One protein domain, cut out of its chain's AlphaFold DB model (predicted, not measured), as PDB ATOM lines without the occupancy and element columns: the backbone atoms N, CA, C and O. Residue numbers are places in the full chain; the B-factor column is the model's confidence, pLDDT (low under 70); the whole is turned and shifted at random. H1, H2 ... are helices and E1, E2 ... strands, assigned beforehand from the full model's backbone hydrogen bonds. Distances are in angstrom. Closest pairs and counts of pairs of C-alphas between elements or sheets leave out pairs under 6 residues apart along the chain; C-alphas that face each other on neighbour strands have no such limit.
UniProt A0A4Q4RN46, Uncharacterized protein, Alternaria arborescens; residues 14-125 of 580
ATOM      1  N   ARG A  14       1.185 -37.316 -37.212       51.56
ATOM      2  CA  ARG A  14       2.512 -37.896 -37.021       51.56
ATOM      3  C   ARG A  14       2.435 -39.281 -37.627       51.56
ATOM      4  O   ARG A  14       1.656 -40.106 -37.148       51.56
ATOM      5  N   ASP A  15       3.161 -39.475 -38.717       54.34
ATOM      6  CA  ASP A  15       2.746 -40.423 -39.752       54.34
ATOM      7  C   ASP A  15       2.840 -41.892 -39.322       54.34
ATOM      8  O   ASP A  15       1.980 -42.690 -39.691       54.34
ATOM      9  N   VAL A  16       3.849 -42.259 -38.516       58.47
ATOM     10  CA  VAL A  16       4.035 -43.638 -38.033       58.47
ATOM     11  C   VAL A  16       4.517 -43.707 -36.581       58.47
ATOM     12  O   VAL A  16       5.542 -43.139 -36.196       58.47
ATOM     13  N   TYR A  17       3.811 -44.533 -35.805       62.22
ATOM     14  CA  TYR A  17       4.173 -44.983 -34.462       62.22
ATOM     15  C   TYR A  17       4.346 -46.508 -34.427       62.22
ATOM     16  O   TYR A  17       3.562 -47.239 -35.033       62.22
ATOM     17  N   PHE A  18       5.320 -47.006 -33.659       53.84
ATOM     18  CA  PHE A  18       5.481 -48.445 -33.421       53.84
ATOM     19  C   PHE A  18       4.368 -49.024 -32.520       53.84
ATOM     20  O   PHE A  18       4.154 -48.499 -31.422       53.84
ATOM     21  N   PRO A  19       3.727 -50.152 -32.892       49.22
ATOM     22  CA  PRO A  19       2.908 -50.925 -31.964       49.22
ATOM     23  C   PRO A  19       3.781 -51.604 -30.893       49.22
ATOM     24  O   PRO A  19       4.894 -52.044 -31.170       49.22
ATOM     25  N   GLY A  20       3.264 -51.719 -29.666       49.84
ATOM     26  CA  GLY A  20       3.900 -52.460 -28.564       49.84
ATOM     27  C   GLY A  20       4.704 -51.621 -27.561       49.84
ATOM     28  O   GLY A  20       4.924 -52.078 -26.441       49.84
ATOM     29  N   SER A  21       5.077 -50.378 -27.888       52.03
ATOM     30  CA  SER A  21       5.636 -49.450 -26.893       52.03
ATOM     31  C   SER A  21       4.530 -48.808 -26.046       52.03
ATOM     32  O   SER A  21       3.495 -48.405 -26.576       52.03
ATOM     33  N   ARG A  22       4.765 -48.634 -24.735       48.19
ATOM     34  CA  ARG A  22       3.857 -47.888 -23.834       48.19
ATOM     35  C   ARG A  22       3.802 -46.385 -24.137       48.19
ATOM     36  O   ARG A  22       2.861 -45.718 -23.725       48.19
ATOM     37  N   VAL A  23       4.796 -45.868 -24.858       55.12
ATOM     38  CA  VAL A  23       4.812 -44.518 -25.432       55.12
ATOM     39  C   VAL A  23       5.114 -44.672 -26.916       55.12
ATOM     40  O   VAL A  23       6.188 -45.159 -27.271       55.12
ATOM     41  N   GLY A  24       4.181 -44.293 -27.789       59.38
ATOM     42  CA  GLY A  24       4.399 -44.356 -29.232       59.38
ATOM     43  C   GLY A  24       5.600 -43.497 -29.625       59.38
ATOM     44  O   GLY A  24       5.538 -42.273 -29.537       59.38
ATOM     45  N   ILE A  25       6.692 -44.127 -30.063       68.44
ATOM     46  CA  ILE A  25       7.884 -43.407 -30.522       68.44
ATOM     47  C   ILE A  25       7.686 -43.074 -32.002       68.44
ATOM     48  O   ILE A  25       7.720 -43.969 -32.848       68.44
ATOM     49  N   HIS A  26       7.458 -41.793 -32.291       78.75
ATOM     50  CA  HIS A  26       7.344 -41.237 -33.644       78.75
ATOM     51  C   HIS A  26       8.662 -41.424 -34.403       78.75
ATOM     52  O   HIS A  26       9.681 -40.908 -33.951       78.75
ATOM     53  N   GLN A  27       8.672 -42.184 -35.502       83.62
ATOM     54  CA  GLN A  27       9.928 -42.610 -36.144       83.62
ATOM     55  C   GLN A  27      10.474 -41.632 -37.183       83.62
ATOM     56  O   GLN A  27      11.686 -41.421 -37.252       83.62
ATOM     57  N   PHE A  28       9.599 -41.053 -38.001       87.69
ATOM     58  CA  PHE A  28       9.972 -40.202 -39.126       87.69
ATOM     59  C   PHE A  28       8.845 -39.236 -39.489       87.69
ATOM     60  O   PHE A  28       7.677 -39.514 -39.232       87.69
ATOM     61  N   ASN A  29       9.201 -38.121 -40.122       88.50
ATOM     62  CA  ASN A  29       8.259 -37.191 -40.740       88.50
ATOM     63  C   ASN A  29       8.246 -37.416 -42.258       88.50
ATOM     64  O   ASN A  29       9.321 -37.528 -42.860       88.50
ATOM     65  N   LEU A  30       7.065 -37.424 -42.879       89.25
ATOM     66  CA  LEU A  30       6.917 -37.333 -44.331       89.25
ATOM     67  C   LEU A  30       6.727 -35.862 -44.739       89.25
ATOM     68  O   LEU A  30       5.649 -35.294 -44.604       89.25
ATOM     69  N   ALA A  31       7.792 -35.232 -45.232       89.75
ATOM     70  CA  ALA A  31       7.814 -33.811 -45.563       89.75
ATOM     71  C   ALA A  31       7.593 -33.561 -47.074       89.75
ATOM     72  O   ALA A  31       8.307 -34.149 -47.892       89.75
ATOM     73  N   PRO A  32       6.660 -32.679 -47.475       90.81
ATOM     74  CA  PRO A  32       6.534 -32.231 -48.861       90.81
ATOM     75  C   PRO A  32       7.607 -31.177 -49.191       90.81
ATOM     76  O   PRO A  32       7.760 -30.206 -48.459       90.81
ATOM     77  N   VAL A  33       8.355 -31.333 -50.289       90.75
ATOM     78  CA  VAL A  33       9.385 -30.374 -50.732       90.75
ATOM     79  C   VAL A  33       8.949 -29.691 -52.031       90.75
ATOM     80  O   VAL A  33       9.120 -30.227 -53.126       90.75
ATOM     81  N   TRP A  34       8.386 -28.483 -51.918       89.88
ATOM     82  CA  TRP A  34       7.793 -27.750 -53.049       89.88
ATOM     83  C   TRP A  34       8.783 -27.446 -54.187       89.88
ATOM     84  O   TRP A  34       8.459 -27.640 -55.365       89.88
ATOM     85  N   LYS A  35      10.008 -27.006 -53.849       88.44
ATOM     86  CA  LYS A  35      11.053 -26.642 -54.829       88.44
ATOM     87  C   LYS A  35      11.363 -27.800 -55.781       88.44
ATOM     88  O   LYS A  35      11.422 -27.584 -56.985       88.44
ATOM     89  N   SER A  36      11.483 -29.017 -55.253       88.38
ATOM     90  CA  SER A  36      11.798 -30.228 -56.019       88.38
ATOM     91  C   SER A  36      10.565 -31.039 -56.446       88.38
ATOM     92  O   SER A  36      10.715 -32.098 -57.050       88.38
ATOM     93  N   ASP A  37       9.349 -30.573 -56.143       90.31
ATOM     94  CA  ASP A  37       8.081 -31.304 -56.311       90.31
ATOM     95  C   ASP A  37       8.088 -32.736 -55.718       90.31
ATOM     96  O   ASP A  37       7.416 -33.653 -56.197       90.31
ATOM     97  N   SER A  38       8.895 -32.971 -54.681       91.12
ATOM     98  CA  SER A  38       9.206 -34.324 -54.211       91.12
ATOM     99  C   SER A  38       8.953 -34.506 -52.721       91.12
ATOM    100  O   SER A  38       8.999 -33.570 -51.928       91.12
ATOM    101  N   TRP A  39       8.648 -35.740 -52.336       92.31
ATOM    102  CA  TRP A  39       8.389 -36.099 -50.948       92.31
ATOM    103  C   TRP A  39       9.670 -36.591 -50.284       92.31
ATOM    104  O   TRP A  39      10.428 -37.350 -50.886       92.31
ATOM    105  N   ARG A  40       9.902 -36.180 -49.040       93.19
ATOM    106  CA  ARG A  40      11.131 -36.440 -48.288       93.19
ATOM    107  C   ARG A  40      10.815 -37.138 -46.973       93.19
ATOM    108  O   ARG A  40      10.090 -36.592 -46.146       93.19
ATOM    109  N   LEU A  41      11.381 -38.321 -46.755       93.69
ATOM    110  CA  LEU A  41      11.295 -39.010 -45.469       93.69
ATOM    111  C   LEU A  41      12.472 -38.581 -44.592       93.69
ATOM    112  O   LEU A  41      13.623 -38.705 -45.007       93.69
ATOM    113  N   GLN A  42      12.195 -38.075 -43.392       93.19
ATOM    114  CA  GLN A  42      13.204 -37.554 -42.466       93.19
ATOM    115  C   GLN A  42      13.112 -38.260 -41.116       93.19
ATOM    116  O   GLN A  42      12.043 -38.272 -40.505       93.19
ATOM    117  N   SER A  43      14.224 -38.812 -40.625       91.38
ATOM    118  CA  SER A  43      14.252 -39.506 -39.333       91.38
ATOM    119  C   SER A  43      14.004 -38.535 -38.177       91.38
ATOM    120  O   SER A  43      14.574 -37.443 -38.121       91.38
ATOM    121  N   ALA A  44      13.149 -38.957 -37.247       89.12
ATOM    122  CA  ALA A  44      12.795 -38.233 -36.031       89.12
ATOM    123  C   ALA A  44      13.409 -38.866 -34.764       89.12
ATOM    124  O   ALA A  44      13.124 -38.405 -33.659       89.12
ATOM    125  N   THR A  45      14.249 -39.906 -34.891       88.06
ATOM    126  CA  THR A  45      14.848 -40.610 -33.740       88.06
ATOM    127  C   THR A  45      16.305 -41.021 -33.969       88.06
ATOM    128  O   THR A  45      16.798 -41.048 -35.094       88.06
ATOM    129  N   GLU A  46      16.997 -41.391 -32.889       88.75
ATOM    130  CA  GLU A  46      18.322 -42.027 -32.958       88.75
ATOM    131  C   GLU A  46      18.278 -43.464 -33.523       88.75
ATOM    132  O   GLU A  46      19.330 -44.051 -33.772       88.75
ATOM    133  N   THR A  47      17.090 -44.038 -33.751       88.44
ATOM    134  CA  THR A  47      16.935 -45.329 -34.437       88.44
ATOM    135  C   THR A  47      17.312 -45.169 -35.906       88.44
ATOM    136  O   THR A  47      16.855 -44.239 -36.573       88.44
ATOM    137  N   ILE A  48      18.122 -46.093 -36.423       91.81
ATOM    138  CA  ILE A  48      18.426 -46.154 -37.853       91.81
ATOM    139  C   ILE A  48      17.206 -46.735 -38.575       91.81
ATOM    140  O   ILE A  48      16.735 -47.822 -38.234       91.81
ATOM    141  N   ALA A  49      16.712 -46.009 -39.573       92.81
ATOM    142  CA  ALA A  49      15.690 -46.473 -40.501       92.81
ATOM    143  C   ALA A  49      16.324 -46.657 -41.882       92.81
ATOM    144  O   ALA A  49      16.961 -45.738 -42.385       92.81
ATOM    145  N   GLU A  50      16.156 -47.815 -42.510       94.75
ATOM    146  CA  GLU A  50      16.626 -48.049 -43.875       94.75
ATOM    147  C   GLU A  50      15.489 -47.755 -44.857       94.75
ATOM    148  O   GLU A  50      14.444 -48.396 -44.810       94.75
ATOM    149  N   VAL A  51      15.671 -46.782 -45.746       94.25
ATOM    150  CA  VAL A  51      14.712 -46.408 -46.793       94.25
ATOM    151  C   VAL A  51      15.324 -46.787 -48.132       94.25
ATOM    152  O   VAL A  51      16.380 -46.259 -48.464       94.25
ATOM    153  N   ASN A  52      14.699 -47.662 -48.926       92.38
ATOM    154  CA  ASN A  52      15.217 -48.127 -50.228       92.38
ATOM    155  C   ASN A  52      16.753 -48.362 -50.213       92.38
ATOM    156  O   ASN A  52      17.483 -47.704 -50.959       92.38
ATOM    157  N   GLY A  53      17.257 -49.189 -49.288       91.19
ATOM    158  CA  GLY A  53      18.689 -49.483 -49.127       91.19
ATOM    159  C   GLY A  53      19.542 -48.430 -48.401       91.19
ATOM    160  O   GLY A  53      20.676 -48.732 -48.046       91.19
ATOM    161  N   ALA A  54      19.042 -47.210 -48.167       94.56
ATOM    162  CA  ALA A  54      19.807 -46.111 -47.566       94.56
ATOM    163  C   ALA A  54      19.433 -45.874 -46.087       94.56
ATOM    164  O   ALA A  54      18.261 -45.617 -45.796       94.56
ATOM    165  N   PRO A  55      20.395 -45.926 -45.147       94.50
ATOM    166  CA  PRO A  55      20.150 -45.698 -43.727       94.50
ATOM    167  C   PRO A  55      20.025 -44.202 -43.400       94.50
ATOM    168  O   PRO A  55      20.906 -43.419 -43.745       94.50
ATOM    169  N   ILE A  56      18.974 -43.817 -42.671       94.94
ATOM    170  CA  ILE A  56      18.772 -42.459 -42.140       94.94
ATOM    171  C   ILE A  56      18.645 -42.443 -40.609       94.94
ATOM    172  O   ILE A  56      18.088 -43.365 -40.011       94.94
ATOM    173  N   GLN A  57      19.141 -41.381 -39.965       93.62
ATOM    174  CA  GLN A  57      19.176 -41.241 -38.499       93.62
ATOM    175  C   GLN A  57      19.083 -39.770 -38.054       93.62
ATOM    176  O   GLN A  57      19.653 -38.881 -38.689       93.62
ATOM    177  N   LEU A  58      18.414 -39.476 -36.931       91.81
ATOM    178  CA  LEU A  58      18.454 -38.134 -36.343       91.81
ATOM    179  C   LEU A  58      19.833 -37.848 -35.721       91.81
ATOM    180  O   LEU A  58      20.358 -38.628 -34.922       91.81
ATOM    181  N   SER A  59      20.403 -36.683 -36.043       89.94
ATOM    182  CA  SER A  59      21.716 -36.265 -35.546       89.94
ATOM    183  C   SER A  59      21.621 -35.457 -34.241       89.94
ATOM    184  O   SER A  59      21.458 -34.232 -34.254       89.94
ATOM    185  N   THR A  60      21.742 -36.152 -33.112       88.94
ATOM    186  CA  THR A  60      21.703 -35.635 -31.735       88.94
ATOM    187  C   THR A  60      23.124 -35.444 -31.174       88.94
ATOM    188  O   THR A  60      24.089 -35.924 -31.771       88.94
ATOM    189  N   PRO A  61      23.310 -34.809 -29.998       88.19
ATOM    190  CA  PRO A  61      24.618 -34.755 -29.333       88.19
ATOM    191  C   PRO A  61      25.239 -36.127 -29.008       88.19
ATOM    192  O   PRO A  61      26.443 -36.198 -28.764       88.19
ATOM    193  N   ARG A  62      24.448 -37.214 -29.014       87.25
ATOM    194  CA  ARG A  62      24.943 -38.592 -28.900       87.25
ATOM    195  C   ARG A  62      25.404 -39.123 -30.257       87.25
ATOM    196  O   ARG A  62      26.553 -39.535 -30.371       87.25
ATOM    197  N   THR A  63      24.557 -39.083 -31.288       86.62
ATOM    198  CA  THR A  63      24.899 -39.659 -32.605       86.62
ATOM    199  C   THR A  63      25.978 -38.861 -33.348       86.62
ATOM    200  O   THR A  63      26.755 -39.454 -34.091       86.62
ATOM    201  N   ARG A  64      26.156 -37.562 -33.055       85.94
ATOM    202  CA  ARG A  64      27.331 -36.767 -33.488       85.94
ATOM    203  C   ARG A  64      28.684 -37.331 -33.020       85.94
ATOM    204  O   ARG A  64      29.691 -37.052 -33.658       85.94
ATOM    205  N   LYS A  65      28.736 -38.091 -31.916       85.69
ATOM    206  CA  LYS A  65      29.982 -38.701 -31.403       85.69
ATOM    207  C   LYS A  65      30.367 -39.997 -32.128       85.69
ATOM    208  O   LYS A  65      31.416 -40.561 -31.835       85.69
ATOM    209  N   LEU A  66      29.524 -40.489 -33.038       84.88
ATOM    210  CA  LEU A  66      29.824 -41.652 -33.869       84.88
ATOM    211  C   LEU A  66      30.740 -41.234 -35.025       84.88
ATOM    212  O   LEU A  66      30.503 -40.212 -35.665       84.88
ATOM    213  N   SER A  67      31.758 -42.046 -35.316       79.00
ATOM    214  CA  SER A  67      32.702 -41.810 -36.420       79.00
ATOM    215  C   SER A  67      32.036 -41.880 -37.799       79.00
ATOM    216  O   SER A  67      32.389 -41.112 -38.687       79.00
ATOM    217  N   SER A  68      31.032 -42.747 -37.965       84.69
ATOM    218  CA  SER A  68      30.113 -42.722 -39.106       84.69
ATOM    219  C   SER A  68      28.793 -42.075 -38.694       84.69
ATOM    220  O   SER A  68      27.859 -42.760 -38.269       84.69
ATOM    221  N   GLN A  69      28.697 -40.759 -38.866       89.75
ATOM    222  CA  GLN A  69      27.406 -40.065 -38.885       89.75
ATOM    223  C   GLN A  69      26.613 -40.494 -40.138       89.75
ATOM    224  O   GLN A  69      27.201 -40.964 -41.114       89.75
ATOM    225  N   LEU A  70      25.284 -40.376 -40.120       93.25
ATOM    226  CA  LEU A  70      24.386 -40.830 -41.194       93.25
ATOM    227  C   LEU A  70      23.501 -39.675 -41.703       93.25
ATOM    228  O   LEU A  70      23.247 -38.740 -40.934       93.25
ATOM    229  N   PRO A  71      23.006 -39.730 -42.957       95.12
ATOM    230  CA  PRO A  71      22.077 -38.730 -43.472       95.12
ATOM    231  C   PRO A  71      20.789 -38.691 -42.649       95.12
ATOM    232  O   PRO A  71      20.320 -39.695 -42.113       95.12
ATOM    233  N   GLN A  72      20.191 -37.506 -42.532       94.50
ATOM    234  CA  GLN A  72      18.984 -37.338 -41.713       94.50
ATOM    235  C   GLN A  72      17.695 -37.653 -42.481       94.50
ATOM    236  O   GLN A  72      16.635 -37.795 -41.868       94.50
ATOM    237  N   ALA A  73      17.760 -37.694 -43.814       95.06
ATOM    238  CA  ALA A  73      16.598 -37.777 -44.684       95.06
ATOM    239  C   ALA A  73      16.961 -38.346 -46.063       95.06
ATOM    240  O   ALA A  73      18.123 -38.333 -46.452       95.06
ATOM    241  N   VAL A  74      15.951 -38.796 -46.808       95.88
ATOM    242  CA  VAL A  74      16.046 -39.080 -48.248       95.88
ATOM    243  C   VAL A  74      14.756 -38.686 -48.958       95.88
ATOM    244  O   VAL A  74      13.663 -38.777 -48.395       95.88
ATOM    245  N   HIS A  75      14.874 -38.293 -50.218       94.88
ATOM    246  CA  HIS A  75      13.740 -38.105 -51.113       94.88
ATOM    247  C   HIS A  75      13.223 -39.456 -51.629       94.88
ATOM    248  O   HIS A  75      13.971 -40.428 -51.777       94.88
ATOM    249  N   LEU A  76      11.911 -39.521 -51.848       93.19
ATOM    250  CA  LEU A  76      11.172 -40.727 -52.201       93.19
ATOM    251  C   LEU A  76      10.926 -40.818 -53.709       93.19
ATOM    252  O   LEU A  76      10.691 -39.822 -54.394       93.19
ATOM    253  N   ARG A  77      10.924 -42.050 -54.218       90.12
ATOM    254  CA  ARG A  77      10.607 -42.371 -55.612       90.12
ATOM    255  C   ARG A  77       9.104 -42.147 -55.827       90.12
ATOM    256  O   ARG A  77       8.300 -42.751 -55.125       90.12
ATOM    257  N   GLN A  78       8.720 -41.286 -56.773       84.56
ATOM    258  CA  GLN A  78       7.302 -40.995 -57.052       84.56
ATOM    259  C   GLN A  78       6.594 -42.187 -57.724       84.56
ATOM    260  O   GLN A  78       5.536 -42.620 -57.285       84.56
ATOM    261  N   ASN A  79       7.207 -42.762 -58.762       81.12
ATOM    262  CA  ASN A  79       6.562 -43.755 -59.633       81.12
ATOM    263  C   ASN A  79       6.751 -45.215 -59.172       81.12
ATOM    264  O   ASN A  79       6.456 -46.141 -59.923       81.12
ATOM    265  N   LEU A  80       7.287 -45.436 -57.966       86.56
ATOM    266  CA  LEU A  80       7.631 -46.755 -57.424       86.56
ATOM    267  C   LEU A  80       7.266 -46.839 -55.937       86.56
ATOM    268  O   LEU A  80       7.194 -45.825 -55.244       86.56
ATOM    269  N   VAL A  81       7.072 -48.061 -55.437       91.56
ATOM    270  CA  VAL A  81       6.897 -48.313 -54.001       91.56
ATOM    271  C   VAL A  81       8.194 -47.971 -53.271       91.56
ATOM    272  O   VAL A  81       9.275 -48.369 -53.703       91.56
ATOM    273  N   ASN A  82       8.087 -47.247 -52.158       93.31
ATOM    274  CA  ASN A  82       9.217 -46.984 -51.276       93.31
ATOM    275  C   ASN A  82       9.139 -47.930 -50.080       93.31
ATOM    276  O   ASN A  82       8.139 -47.939 -49.360       93.31
ATOM    277  N   HIS A  83      10.185 -48.718 -49.865       94.31
ATOM    278  CA  HIS A  83      10.281 -49.650 -48.749       94.31
ATOM    279  C   HIS A  83      11.077 -49.008 -47.614       94.31
ATOM    280  O   HIS A  83      12.164 -48.473 -47.841       94.31
ATOM    281  N   VAL A  84      10.544 -49.077 -46.395       93.62
ATOM    282  CA  VAL A  84      11.201 -48.595 -45.176       93.62
ATOM    283  C   VAL A  84      11.288 -49.741 -44.172       93.62
ATOM    284  O   VAL A  84      10.280 -50.384 -43.888       93.62
ATOM    285  N   LEU A  85      12.477 -50.001 -43.634       92.56
ATOM    286  CA  LEU A  85      12.746 -51.035 -42.638       92.56
ATOM    287  C   LEU A  85      13.261 -50.388 -41.348       92.56
ATOM    288  O   LEU A  85      14.270 -49.685 -41.358       92.56
ATOM    289  N   ILE A  86      12.577 -50.632 -40.226       89.06
ATOM    290  CA  ILE A  86      12.971 -50.119 -38.904       89.06
ATOM    291  C   ILE A  86      12.759 -51.223 -37.869       89.06
ATOM    292  O   ILE A  86      11.638 -51.695 -37.701       89.06
ATOM    293  N   ASN A  87      13.814 -51.654 -37.172       85.44
ATOM    294  CA  ASN A  87      13.755 -52.717 -36.152       85.44
ATOM    295  C   ASN A  87      13.006 -53.996 -36.609       85.44
ATOM    296  O   ASN A  87      12.287 -54.618 -35.831       85.44
ATOM    297  N   GLY A  88      13.132 -54.367 -37.889       82.25
ATOM    298  CA  GLY A  88      12.435 -55.513 -38.496       82.25
ATOM    299  C   GLY A  88      11.006 -55.239 -38.991       82.25
ATOM    300  O   GLY A  88      10.463 -56.055 -39.733       82.25
ATOM    301  N   LEU A  89      10.399 -54.093 -38.660       85.31
ATOM    302  CA  LEU A  89       9.128 -53.662 -39.246       85.31
ATOM    303  C   LEU A  89       9.366 -53.125 -40.663       85.31
ATOM    304  O   LEU A  89      10.055 -52.120 -40.838       85.31
ATOM    305  N   ARG A  90       8.757 -53.777 -41.658       90.19
ATOM    306  CA  ARG A  90       8.683 -53.312 -43.050       90.19
ATOM    307  C   ARG A  90       7.429 -52.459 -43.249       90.19
ATOM    308  O   ARG A  90       6.323 -52.904 -42.953       90.19
ATOM    309  N   ILE A  91       7.615 -51.257 -43.776       90.62
ATOM    310  CA  ILE A  91       6.579 -50.290 -44.150       90.62
ATOM    311  C   ILE A  91       6.712 -50.037 -45.656       90.62
ATOM    312  O   ILE A  91       7.824 -50.012 -46.188       90.62
ATOM    313  N   GLU A  92       5.591 -49.854 -46.350       92.69
ATOM    314  CA  GLU A  92       5.562 -49.606 -47.796       92.69
ATOM    315  C   GLU A  92       4.771 -48.331 -48.089       92.69
ATOM    316  O   GLU A  92       3.613 -48.205 -47.690       92.69
ATOM    317  N   ILE A  93       5.417 -47.367 -48.748       91.50
ATOM    318  CA  ILE A  93       4.880 -46.025 -48.988       91.50
ATOM    319  C   ILE A  93       4.650 -45.841 -50.492       91.50
ATOM    320  O   ILE A  93       5.581 -45.926 -51.300       91.50
ATOM    321  N   PHE A  94       3.392 -45.587 -50.854       89.69
ATOM    322  CA  PHE A  94       2.911 -45.436 -52.229       89.69
ATOM    323  C   PHE A  94       2.641 -43.958 -52.526       89.69
ATOM    324  O   PHE A  94       1.737 -43.356 -51.945       89.69
ATOM    325  N   MET A  95       3.406 -43.363 -53.444       88.62
ATOM    326  CA  MET A  95       3.323 -41.929 -53.733       88.62
ATOM    327  C   MET A  95       2.287 -41.646 -54.829       88.62
ATOM    328  O   MET A  95       2.610 -41.531 -56.004       88.62
ATOM    329  N   LEU A  96       1.013 -41.535 -54.444       85.06
ATOM    330  CA  LEU A  96      -0.102 -41.389 -55.398       85.06
ATOM    331  C   LEU A  96      -0.169 -40.023 -56.114       85.06
ATOM    332  O   LEU A  96      -0.929 -39.878 -57.070       85.06
ATOM    333  N   LYS A  97       0.575 -39.017 -55.636       86.19
ATOM    334  CA  LYS A  97       0.640 -37.657 -56.192       86.19
ATOM    335  C   LYS A  97       1.989 -36.997 -55.891       86.19
ATOM    336  O   LYS A  97       2.582 -37.248 -54.838       86.19
ATOM    337  N   THR A  98       2.423 -36.093 -56.771       88.38
ATOM    338  CA  THR A  98       3.533 -35.167 -56.491       88.38
ATOM    339  C   THR A  98       3.134 -34.137 -55.426       88.38
ATOM    340  O   THR A  98       1.972 -34.079 -55.006       88.38
ATOM    341  N   VAL A  99       4.088 -33.335 -54.952       89.00
ATOM    342  CA  VAL A  99       3.838 -32.336 -53.906       89.00
ATOM    343  C   VAL A  99       2.947 -31.210 -54.423       89.00
ATOM    344  O   VAL A  99       1.929 -30.921 -53.805       89.00
ATOM    345  N   ARG A 100       3.258 -30.631 -55.584       89.88
ATOM    346  CA  ARG A 100       2.491 -29.574 -56.261       89.88
ATOM    347  C   ARG A 100       1.100 -30.058 -56.686       89.88
ATOM    348  O   ARG A 100       0.155 -29.276 -56.690       89.88
ATOM    349  N   GLY A 101       0.940 -31.361 -56.945       87.38
ATOM    350  CA  GLY A 101      -0.358 -32.014 -57.186       87.38
ATOM    351  C   GLY A 101      -1.280 -32.143 -55.954       87.38
ATOM    352  O   GLY A 101      -2.423 -32.610 -56.085       87.38
ATOM    353  N   LEU A 102      -0.797 -31.755 -54.767       86.62
ATOM    354  CA  LEU A 102      -1.546 -31.668 -53.505       86.62
ATOM    355  C   LEU A 102      -1.501 -30.262 -52.883       86.62
ATOM    356  O   LEU A 102      -2.528 -29.782 -52.411       86.62
ATOM    357  N   TYR A 103      -0.342 -29.608 -52.932       86.12
ATOM    358  CA  TYR A 103      -0.043 -28.294 -52.366       86.12
ATOM    359  C   TYR A 103       0.390 -27.346 -53.500       86.12
ATOM    360  O   TYR A 103       1.581 -27.263 -53.814       86.12
ATOM    361  N   PRO A 104      -0.554 -26.649 -54.162       80.38
ATOM    362  CA  PRO A 104      -0.232 -25.783 -55.300       80.38
ATOM    363  C   PRO A 104       0.624 -24.570 -54.901       80.38
ATOM    364  O   PRO A 104       1.352 -24.034 -55.730       80.38
ATOM    365  N   ILE A 105       0.576 -24.173 -53.627       83.31
ATOM    366  CA  ILE A 105       1.352 -23.087 -53.018       83.31
ATOM    367  C   ILE A 105       2.187 -23.693 -51.878       83.31
ATOM    368  O   ILE A 105       1.766 -24.672 -51.263       83.31
ATOM    369  N   GLN A 106       3.364 -23.132 -51.599       82.00
ATOM    370  CA  GLN A 106       4.167 -23.505 -50.433       82.00
ATOM    371  C   GLN A 106       3.681 -22.742 -49.188       82.00
ATOM    372  O   GLN A 106       4.079 -21.604 -48.960       82.00
ATOM    373  N   ASP A 107       2.824 -23.374 -48.385       78.62
ATOM    374  CA  ASP A 107       2.242 -22.827 -47.147       78.62
ATOM    375  C   ASP A 107       2.828 -23.440 -45.854       78.62
ATOM    376  O   ASP A 107       2.434 -23.078 -44.746       78.62
ATOM    377  N   TYR A 108       3.804 -24.342 -45.985       78.75
ATOM    378  CA  TYR A 108       4.415 -25.098 -44.889       78.75
ATOM    379  C   TYR A 108       5.903 -24.781 -44.673       78.75
ATOM    380  O   TYR A 108       6.658 -24.486 -45.605       78.75
ATOM    381  N   GLN A 109       6.347 -24.924 -43.422       78.69
ATOM    382  CA  GLN A 109       7.760 -24.870 -43.049       78.69
ATOM    383  C   GLN A 109       8.392 -26.263 -43.132       78.69
ATOM    384  O   GLN A 109       7.895 -27.229 -42.552       78.69
ATOM    385  N   LEU A 110       9.516 -26.360 -43.841       81.00
ATOM    386  CA  LEU A 110      10.338 -27.564 -43.885       81.00
ATOM    387  C   LEU A 110      11.258 -27.621 -42.665       81.00
ATOM    388  O   LEU A 110      11.933 -26.645 -42.352       81.00
ATOM    389  N   LEU A 111      11.348 -28.790 -42.026       82.06
ATOM    390  CA  LEU A 111      12.407 -29.050 -41.052       82.06
ATOM    391  C   LEU A 111      13.772 -28.950 -41.744       82.06
ATOM    392  O   LEU A 111      13.998 -29.576 -42.786       82.06
ATOM    393  N   GLU A 112      14.682 -28.190 -41.151       83.94
ATOM    394  CA  GLU A 112      16.033 -28.018 -41.672       83.94
ATOM    395  C   GLU A 112      16.841 -29.328 -41.588       83.94
ATOM    396  O   GLU A 112      16.633 -30.176 -40.710       83.94
ATOM    397  N   LEU A 113      17.759 -29.504 -42.536       88.75
ATOM    398  CA  LEU A 113      18.714 -30.606 -42.606       88.75
ATOM    399  C   LEU A 113      20.117 -30.011 -42.546       88.75
ATOM    400  O   LEU A 113      20.359 -28.994 -43.189       88.75
ATOM    401  N   ARG A 114      21.062 -30.648 -41.847       89.75
ATOM    402  CA  ARG A 114      22.461 -30.193 -41.911       89.75
ATOM    403  C   ARG A 114      23.079 -30.632 -43.241       89.75
ATOM    404  O   ARG A 114      23.098 -31.844 -43.480       89.75
ATOM    405  N   PRO A 115      23.590 -29.716 -44.088       89.56
ATOM    406  CA  PRO A 115      24.120 -30.071 -45.407       89.56
ATOM    407  C   PRO A 115      25.208 -31.150 -45.340       89.56
ATOM    408  O   PRO A 115      25.138 -32.135 -46.068       89.56
ATOM    409  N   GLN A 116      26.108 -31.046 -44.357       89.94
ATOM    410  CA  GLN A 116      27.254 -31.944 -44.148       89.94
ATOM    411  C   GLN A 116      26.862 -33.396 -43.806       89.94
ATOM    412  O   GLN A 116      27.722 -34.268 -43.731       89.94
ATOM    413  N   LEU A 117      25.577 -33.663 -43.536       91.69
ATOM    414  CA  LEU A 117      25.051 -35.016 -43.334       91.69
ATOM    415  C   LEU A 117      24.381 -35.586 -44.587       91.69
ATOM    416  O   LEU A 117      24.275 -36.802 -44.700       91.69
ATOM    417  N   GLN A 118      23.911 -34.729 -45.496       93.44
ATOM    418  CA  GLN A 118      23.285 -35.136 -46.758       93.44
ATOM    419  C   GLN A 118      24.301 -35.232 -47.901       93.44
ATOM    420  O   GLN A 118      24.064 -35.936 -48.877       93.44
ATOM    421  N   GLU A 119      25.445 -34.563 -47.772       90.38
ATOM    422  CA  GLU A 119      26.576 -34.678 -48.686       90.38
ATOM    423  C   GLU A 119      27.225 -36.071 -48.573       90.38
ATOM    424  O   GLU A 119      28.048 -36.345 -47.700       90.38
ATOM    425  N   VAL A 120      26.812 -36.987 -49.452       90.62
ATOM    426  CA  VAL A 120      27.270 -38.390 -49.455       90.62
ATOM    427  C   VAL A 120      28.254 -38.717 -50.584       90.62
ATOM    428  O   VAL A 120      28.678 -39.863 -50.703       90.62
ATOM    429  N   VAL A 121      28.656 -37.729 -51.392       85.88
ATOM    430  CA  VAL A 121      29.466 -37.913 -52.615       85.88
ATOM    431  C   VAL A 121      30.784 -38.654 -52.355       85.88
ATOM    432  O   VAL A 121      31.199 -39.489 -53.157       85.88
ATOM    433  N   HIS A 122      31.425 -38.404 -51.212       85.62
ATOM    434  CA  HIS A 122      32.703 -39.018 -50.834       85.62
ATOM    435  C   HIS A 122      32.578 -40.375 -50.115       85.62
ATOM    436  O   HIS A 122      33.586 -40.929 -49.673       85.62
ATOM    437  N   ARG A 123      31.365 -40.920 -49.957       88.31
ATOM    438  CA  ARG A 123      31.133 -42.134 -49.164       88.31
ATOM    439  C   ARG A 123      31.321 -43.416 -49.990       88.31
ATOM    440  O   ARG A 123      30.702 -43.559 -51.046       88.31
ATOM    441  N   PRO A 124      32.139 -44.385 -49.534       87.88
ATOM    442  CA  PRO A 124      32.398 -45.613 -50.283       87.88
ATOM    443  C   PRO A 124      31.217 -46.598 -50.306       87.88
ATOM    444  O   PRO A 124      31.199 -47.488 -51.164       87.88
ATOM    445  N   GLU A 125      30.259 -46.497 -49.378       90.50
ATOM    446  CA  GLU A 125      29.160 -47.455 -49.226       90.50
ATOM    447  C   GLU A 125      28.241 -47.533 -50.456       90.50
ATOM    448  O   GLU A 125      27.973 -46.545 -51.130       90.50
TER     449      GLU A 125
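Overview. This is residues 14 to 125 of the 580 residues of an uncharacterized protein of Alternaria arborescens (UniProt A0A4Q4RN46). With little regular structure, this domain is a small sandwich of two antiparallel sheets, E1-E2-E5 and E4-E3-E6-E7, partly face to face among long unnamed stretches, with the short helix H1 near E5. The printed 112 residues hold seven named strands, then one helix: mostly strand, 35 residues in named elements. It is compact, radius of gyration of the C-alphas 14.5 A, spans 40 by 38 by 26 A.

Along the chain. E1, residues 28 to 33, begins at C-alpha 28 (9.972, -40.202, -39.126) and measures 15.2 A; E2, 38 to 43, 16.5 A. E3 is 49 to 51, E4 54 to 56, E5 73 to 75, E6 82 to 86, E7 89 to 93. H1, 115 to 118, ends at C-alpha 118 (23.285, -35.136, -46.758).

Arrangement. Hairpin E1 and E2 has N 31 and O 40 at 2.8 A, within hydrogen-bond range; E2 and E5, N 41 and O 74, 2.8 A. H1, too short for O i to N i+4 pairs, is on neither sheet.

Size, cuts and confidence. The printed part has no cut. Links E4 to E5 and E7 to H1 are long. Residues 14 to 25 have pLDDT under 70.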